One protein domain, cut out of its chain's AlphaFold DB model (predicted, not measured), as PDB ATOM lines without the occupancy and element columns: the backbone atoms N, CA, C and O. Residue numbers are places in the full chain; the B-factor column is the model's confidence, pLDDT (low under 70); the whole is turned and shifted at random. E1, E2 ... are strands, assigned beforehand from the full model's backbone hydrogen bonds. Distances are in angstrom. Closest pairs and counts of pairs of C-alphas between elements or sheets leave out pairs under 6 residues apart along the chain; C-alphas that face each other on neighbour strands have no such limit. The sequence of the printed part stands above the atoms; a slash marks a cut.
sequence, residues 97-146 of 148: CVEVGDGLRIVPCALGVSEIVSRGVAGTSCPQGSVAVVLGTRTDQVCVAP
ATOM      1  N   CYS A  97      16.218  90.682  12.146       85.94
ATOM      2  CA  CYS A  97      14.829  90.699  11.724       85.94
ATOM      3  C   CYS A  97      14.133  89.380  12.070       85.94
ATOM      4  O   CYS A  97      14.712  88.292  11.976       85.94
ATOM      5  N   VAL A  98      12.897  89.494  12.531       86.88
ATOM      6  CA  VAL A  98      12.087  88.441  13.109       86.88
ATOM      7  C   VAL A  98      10.631  88.581  12.688       86.88
ATOM      8  O   VAL A  98      10.105  89.679  12.526       86.88
ATOM      9  N   GLU A  99       9.971  87.443  12.559       84.69
ATOM     10  CA  GLU A  99       8.535  87.337  12.349       84.69
ATOM     11  C   GLU A  99       7.892  86.818  13.641       84.69
ATOM     12  O   GLU A  99       8.376  85.849  14.242       84.69
ATOM     13  N   VAL A 100       6.835  87.498  14.093       76.25
ATOM     14  CA  VAL A 100       6.111  87.192  15.334       76.25
ATOM     15  C   VAL A 100       4.786  86.518  14.961       76.25
ATOM     16  O   VAL A 100       3.831  87.194  14.591       76.25
ATOM     17  N   GLY A 101       4.757  85.183  15.017       73.50
ATOM     18  CA  GLY A 101       3.558  84.355  14.808       73.50
ATOM     19  C   GLY A 101       3.226  83.549  16.069       73.50
ATOM     20  O   GLY A 101       3.196  84.104  17.163       73.50
ATOM     21  N   ASP A 102       3.096  82.223  15.948       66.06
ATOM     22  CA  ASP A 102       2.996  81.289  17.097       66.06
ATOM     23  C   ASP A 102       4.297  81.180  17.925       66.06
ATOM     24  O   ASP A 102       4.381  80.468  18.925       66.06
ATOM     25  N   GLY A 103       5.345  81.871  17.486       67.38
ATOM     26  CA  GLY A 103       6.650  81.966  18.117       67.38
ATOM     27  C   GLY A 103       7.496  83.015  17.400       67.38
ATOM     28  O   GLY A 103       7.046  83.636  16.435       67.38
ATOM     29  N   LEU A 104       8.730  83.207  17.863       75.62
ATOM     30  CA  LEU A 104       9.667  84.134  17.235       75.62
ATOM     31  C   LEU A 104      10.539  83.384  16.221       75.62
ATOM     32  O   LEU A 104      11.215  82.421  16.585       75.62
ATOM     33  N   ARG A 105      10.548  83.812  14.956       79.00
ATOM     34  CA  ARG A 105      11.397  83.211  13.910       79.00
ATOM     35  C   ARG A 105      12.307  84.257  13.295       79.00
ATOM     36  O   ARG A 105      11.841  85.325  12.935       79.00
ATOM     37  N   ILE A 106      13.592  83.946  13.147       82.06
ATOM     38  CA  ILE A 106      14.553  84.854  12.506       82.06
ATOM     39  C   ILE A 106      14.450  84.711  11.000       82.06
ATOM     40  O   ILE A 106      14.567  83.609  10.463       82.06
ATOM     41  N   VAL A 107      14.290  85.843  10.334       83.12
ATOM     42  CA  VAL A 107      14.091  85.949   8.892       83.12
ATOM     43  C   VAL A 107      15.084  86.958   8.308       83.12
ATOM     44  O   VAL A 107      15.620  87.798   9.038       83.12
ATOM     45  N   PRO A 108      15.402  86.872   7.007       84.00
ATOM     46  CA  PRO A 108      16.191  87.899   6.341       84.00
ATOM     47  C   PRO A 108      15.524  89.269   6.496       84.00
ATOM     48  O   PRO A 108      14.307  89.384   6.379       84.00
ATOM     49  N   CYS A 109      16.323  90.305   6.745       82.06
ATOM     50  CA  CYS A 109      15.808  91.664   6.826       82.06
ATOM     51  C   CYS A 109      15.282  92.110   5.461       82.06
ATOM     52  O   CYS A 109      16.050  92.290   4.517       82.06
ATOM     53  N   ALA A 110      13.967  92.270   5.377       79.75
ATOM     54  CA  ALA A 110      13.249  92.803   4.232       79.75
ATOM     55  C   ALA A 110      12.307  93.920   4.705       79.75
ATOM     56  O   ALA A 110      12.055  94.071   5.902       79.75
ATOM     57  N   LEU A 111      11.801  94.721   3.768       75.69
ATOM     58  CA  LEU A 111      10.834  95.773   4.078       75.69
ATOM     59  C   LEU A 111       9.571  95.147   4.695       75.69
ATOM     60  O   LEU A 111       8.996  94.235   4.104       75.69
ATOM     61  N   GLY A 112       9.158  95.632   5.871       76.81
ATOM     62  CA  GLY A 112       7.970  95.148   6.585       76.81
ATOM     63  C   GLY A 112       8.208  94.034   7.618       76.81
ATOM     64  O   GLY A 112       7.239  93.429   8.066       76.81
ATOM     65  N   VAL A 113       9.460  93.736   8.002       81.62
ATOM     66  CA  VAL A 113       9.818  92.574   8.850       81.62
ATOM     67  C   VAL A 113      10.477  92.942  10.182       81.62
ATOM     68  O   VAL A 113      11.610  93.427  10.187       81.62
ATOM     69  N   SER A 114       9.783  92.705  11.307       84.50
ATOM     70  CA  SER A 114      10.085  93.210  12.669       84.50
ATOM     71  C   SER A 114      11.527  93.035  13.122       84.50
ATOM     72  O   SER A 114      12.146  92.048  12.782       84.50
ATOM     73  N   GLU A 115      12.091  93.973  13.886       88.00
ATOM     74  CA  GLU A 115      13.507  93.911  14.295       88.00
ATOM     75  C   GLU A 115      13.662  93.820  15.814       88.00
ATOM     76  O   GLU A 115      12.943  94.479  16.566       88.00
ATOM     77  N   ILE A 116      14.623  93.018  16.280       86.38
ATOM     78  CA  ILE A 116      15.005  92.970  17.692       86.38
ATOM     79  C   ILE A 116      15.792  94.231  18.064       86.38
ATOM     80  O   ILE A 116      16.905  94.444  17.585       86.38
ATOM     81  N   VAL A 117      15.246  95.013  18.995       86.62
ATOM     82  CA  VAL A 117      15.876  96.237  19.516       86.62
ATOM     83  C   VAL A 117      16.692  95.939  20.768       86.62
ATOM     84  O   VAL A 117      17.794  96.455  20.949       86.62
ATOM     85  N   SER A 118      16.163  95.101  21.656       82.75
ATOM     86  CA  SER A 118      16.833  94.756  22.905       82.75
ATOM     87  C   SER A 118      16.345  93.427  23.468       82.75
ATOM     88  O   SER A 118      15.284  92.912  23.108       82.75
ATOM     89  N   ARG A 119      17.145  92.860  24.370       81.06
ATOM     90  CA  ARG A 119      16.824  91.654  25.132       81.06
ATOM     91  C   ARG A 119      16.785  92.009  26.612       81.06
ATOM     92  O   ARG A 119      17.597  92.807  27.080       81.06
ATOM     93  N   GLY A 120      15.862  91.402  27.339       76.62
ATOM     94  CA  GLY A 120      15.731  91.583  28.776       76.62
ATOM     95  C   GLY A 120      15.211  90.331  29.465       76.62
ATOM     96  O   GLY A 120      14.968  89.301  28.838       76.62
ATOM     97  N   VAL A 121      15.025  90.455  30.771       79.81
ATOM     98  CA  VAL A 121      14.331  89.461  31.593       79.81
ATOM     99  C   VAL A 121      12.837  89.758  31.538       79.81
ATOM    100  O   VAL A 121      12.450  90.926  31.523       79.81
ATOM    101  N   ALA A 122      12.004  88.721  31.488       78.00
ATOM    102  CA  ALA A 122      10.554  88.874  31.475       78.00
ATOM    103  C   ALA A 122      10.076  89.796  32.615       78.00
ATOM    104  O   ALA A 122      10.399  89.576  33.782       78.00
ATOM    105  N   GLY A 123       9.318  90.836  32.265       76.44
ATOM    106  CA  GLY A 123       8.817  91.849  33.197       76.44
ATOM    107  C   GLY A 123       9.604  93.163  33.208       76.44
ATOM    108  O   GLY A 123       9.183  94.097  33.890       76.44
ATOM    109  N   THR A 124      10.704  93.289  32.457       80.81
ATOM    110  CA  THR A 124      11.363  94.594  32.277       80.81
ATOM    111  C   THR A 124      10.652  95.440  31.217       80.81
ATOM    112  O   THR A 124      10.021  94.930  30.292       80.81
ATOM    113  N   SER A 125      10.717  96.766  31.334       84.31
ATOM    114  CA  SER A 125      10.117  97.666  30.344       84.31
ATOM    115  C   SER A 125      10.927  97.681  29.045       84.31
ATOM    116  O   SER A 125      12.148  97.844  29.081       84.31
ATOM    117  N   CYS A 126      10.245  97.580  27.906       85.31
ATOM    118  CA  CYS A 126      10.853  97.759  26.590       85.31
ATOM    119  C   CYS A 126      10.990  99.251  26.214       85.31
ATOM    120  O   CYS A 126      10.215 100.079  26.702       85.31
ATOM    121  N   PRO A 127      11.968  99.617  25.362       83.81
ATOM    122  CA  PRO A 127      12.110 100.980  24.852       83.81
ATOM    123  C   PRO A 127      10.865 101.429  24.067       83.81
ATOM    124  O   PRO A 127      10.120 100.606  23.529       83.81
ATOM    125  N   GLN A 128      10.618 102.742  24.013       82.50
ATOM    126  CA  GLN A 128       9.414 103.290  23.381       82.50
ATOM    127  C   GLN A 128       9.295 102.869  21.911       82.50
ATOM    128  O   GLN A 128      10.281 102.869  21.178       82.50
ATOM    129  N   GLY A 129       8.078 102.511  21.494       79.75
ATOM    130  CA  GLY A 129       7.806 102.032  20.138       79.75
ATOM    131  C   GLY A 129       8.166 100.564  19.898       79.75
ATOM    132  O   GLY A 129       8.158 100.138  18.752       79.75
ATOM    133  N   SER A 130       8.463  99.780  20.942       84.56
ATOM    134  CA  SER A 130       8.697  98.336  20.827       84.56
ATOM    135  C   SER A 130       7.734  97.518  21.689       84.56
ATOM    136  O   SER A 130       7.207  97.997  22.695       84.56
ATOM    137  N   VAL A 131       7.495  96.273  21.277       85.56
ATOM    138  CA  VAL A 131       6.597  95.323  21.941       85.56
ATOM    139  C   VAL A 131       7.422  94.222  22.599       85.56
ATOM    140  O   VAL A 131       8.331  93.664  21.983       85.56
ATOM    141  N   ALA A 132       7.105  93.907  23.856       85.19
ATOM    142  CA  ALA A 132       7.732  92.813  24.586       85.19
ATOM    143  C   ALA A 132       7.150  91.465  24.142       85.19
ATOM    144  O   ALA A 132       5.950  91.226  24.285       85.19
ATOM    145  N   VAL A 133       8.004  90.567  23.659       83.00
ATOM    146  CA  VAL A 133       7.658  89.177  23.355       83.00
ATOM    147  C   VAL A 133       8.354  88.283  24.376       83.00
ATOM    148  O   VAL A 133       9.584  88.246  24.441       83.00
ATOM    149  N   VAL A 134       7.573  87.582  25.200       79.00
ATOM    150  CA  VAL A 134       8.089  86.638  26.205       79.00
ATOM    151  C   VAL A 134       8.330  85.290  25.538       79.00
ATOM    152  O   VAL A 134       7.437  84.745  24.888       79.00
ATOM    153  N   LEU A 135       9.537  84.746  25.686       72.75
ATOM    154  CA  LEU A 135       9.902  83.465  25.089       72.75
ATOM    155  C   LEU A 135       9.363  82.293  25.916       72.75
ATOM    156  O   LEU A 135       9.017  82.440  27.087       72.75
ATOM    157  N   GLY A 136       9.317  81.102  25.310       65.31
ATOM    158  CA  GLY A 136       8.748  79.893  25.921       65.31
ATOM    159  C   GLY A 136       9.338  79.510  27.287       65.31
ATOM    160  O   GLY A 136       8.671  78.835  28.067       65.31
ATOM    161  N   THR A 137      10.541  79.992  27.624       63.69
ATOM    162  CA  THR A 137      11.188  79.808  28.935       63.69
ATOM    163  C   THR A 137      10.614  80.696  30.044       63.69
ATOM    164  O   THR A 137      10.948  80.493  31.208       63.69
ATOM    165  N   ARG A 138       9.748  81.669  29.718       64.75
ATOM    166  CA  ARG A 138       9.115  82.653  30.625       64.75
ATOM    167  C   ARG A 138      10.067  83.517  31.460       64.75
ATOM    168  O   ARG A 138       9.598  84.352  32.227       64.75
ATOM    169  N   THR A 139      11.375  83.351  31.312       73.56
ATOM    170  CA  THR A 139      12.406  84.162  31.973       73.56
ATOM    171  C   THR A 139      13.024  85.178  31.025       73.56
ATOM    172  O   THR A 139      13.467  86.229  31.476       73.56
ATOM    173  N   ASP A 140      13.007  84.900  29.722       73.88
ATOM    174  CA  ASP A 140      13.579  85.769  28.698       73.88
ATOM    175  C   ASP A 140      12.477  86.531  27.958       73.88
ATOM    176  O   ASP A 140      11.461  85.958  27.551       73.88
ATOM    177  N   GLN A 141      12.709  87.825  27.739       83.12
ATOM    178  CA  GLN A 141      11.904  88.652  26.847       83.12
ATOM    179  C   GLN A 141      12.773  89.321  25.788       83.12
ATOM    180  O   GLN A 141      13.938  89.667  26.014       83.12
ATOM    181  N   VAL A 142      12.179  89.547  24.626       87.25
ATOM    182  CA  VAL A 142      12.794  90.282  23.525       87.25
ATOM    183  C   VAL A 142      11.885  91.448  23.164       87.25
ATOM    184  O   VAL A 142      10.676  91.278  23.028       87.25
ATOM    185  N   CYS A 143      12.463  92.637  23.038       88.12
ATOM    186  CA  CYS A 143      11.759  93.838  22.617       88.12
ATOM    187  C   CYS A 143      11.900  93.986  21.106       88.12
ATOM    188  O   CYS A 143      13.015  94.079  20.582       88.12
ATOM    189  N   VAL A 144      10.766  94.000  20.421       88.62
ATOM    190  CA  VAL A 144      10.697  93.981  18.963       88.62
ATOM    191  C   VAL A 144      10.075  95.281  18.467       88.62
ATOM    192  O   VAL A 144       9.020  95.684  18.956       88.62
ATOM    193  N   ALA A 145      10.718  95.944  17.508       88.25
ATOM    194  CA  ALA A 145      10.133  97.079  16.806       88.25
ATOM    195  C   ALA A 145       9.137  96.562  15.744       88.25
ATOM    196  O   ALA A 145       9.530  95.781  14.864       88.25
ATOM    197  N   PRO A 146       7.845  96.935  15.821       78.44
ATOM    198  CA  PRO A 146       6.882  96.658  14.764       78.44
ATOM    199  C   PRO A 146       7.237  97.458  13.508       78.44
ATOM    200  O   PRO A 146       7.804  98.548  13.593       78.44
TER     201      PRO A 146
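AT A GLANCE: This is residues 97 to 146 of the 148 residues of an uncharacterized protein of marine metagenome (UniProt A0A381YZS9). Look first for a small antiparallel sheet of three strands, E3, E5 and E4 in that order, with E5 in the middle; a much smaller two-strand hairpin, E1 and E2, sits near the end of the sheet where E3 begins. The link of residues 122 to 130 joins one edge of the sheet to the other, and the loop round Leu 111 lies at one end of the longest axis, with the turn at Thr 139 at the other. The 50 printed residues have no named helix and five named strands, E1 to E5 along the chain, and the class is all strand, with 23 residues, under half, in named elements. The whole is compact, with a radius of gyration of the C-alphas of 10.4 A and spans of 29 by 23 by 13 A.

HOW THE PARTS SIT: Begin with E5, residues 140 to 145, the inner strand. Its neighbour E3, residues 115 to 121, is an edge strand antiparallel to E5 at 152 degrees between directions; N 143 and O 118, 2.8 A apart, are within hydrogen-bond range, as are N 120 and O 141 at 2.9 A. The other edge strand is E4, residues 131 to 134, antiparallel to E5 at 154 degrees and a hairpin with it; check N 133 and O 142 at 2.8 A. Next find the hairpin of E1, residues 98 to 100, and E2, residues 104 to 106, antiparallel at 156 degrees, with N 99 and O 105 2.9 A apart. The closest C-alphas of E1 and E3 are those of Val 98 and Glu 115, 5.8 A apart. E2 and E5 are apart, and E1 and E5 are only just apart, at 8.2 A.

IN THESE COORDINATES: Find C-alpha 115 at (13.507, 93.911, 14.295); from there E3, the longest strand by residues, runs 17.9 A to C-alpha 121 at (14.331, 89.461, 31.593). E5 runs back 16.8 A from residue 140 to C-alpha 145 at (10.133, 97.079, 16.806). E4 covers 9.8 A from residue 131 to 134. E1 starts at C-alpha 98 and covers 6.5 A to residue 100, and E2 covers 6.8 A from residue 104 to 106.

THE WHOLE: The two C-alphas farthest apart are those of Leu 111 and Thr 139, 30.3 A. The printed part, residues 97 to 146, has no cut. The links E1 to E2 and E4 to E5 are tight, E2 to E3 and E3 to E4 are short, and no link is long. The mean pLDDT of the printed part is 80.0; look for values under 70 at residues 102 to 103 and 136 to 138.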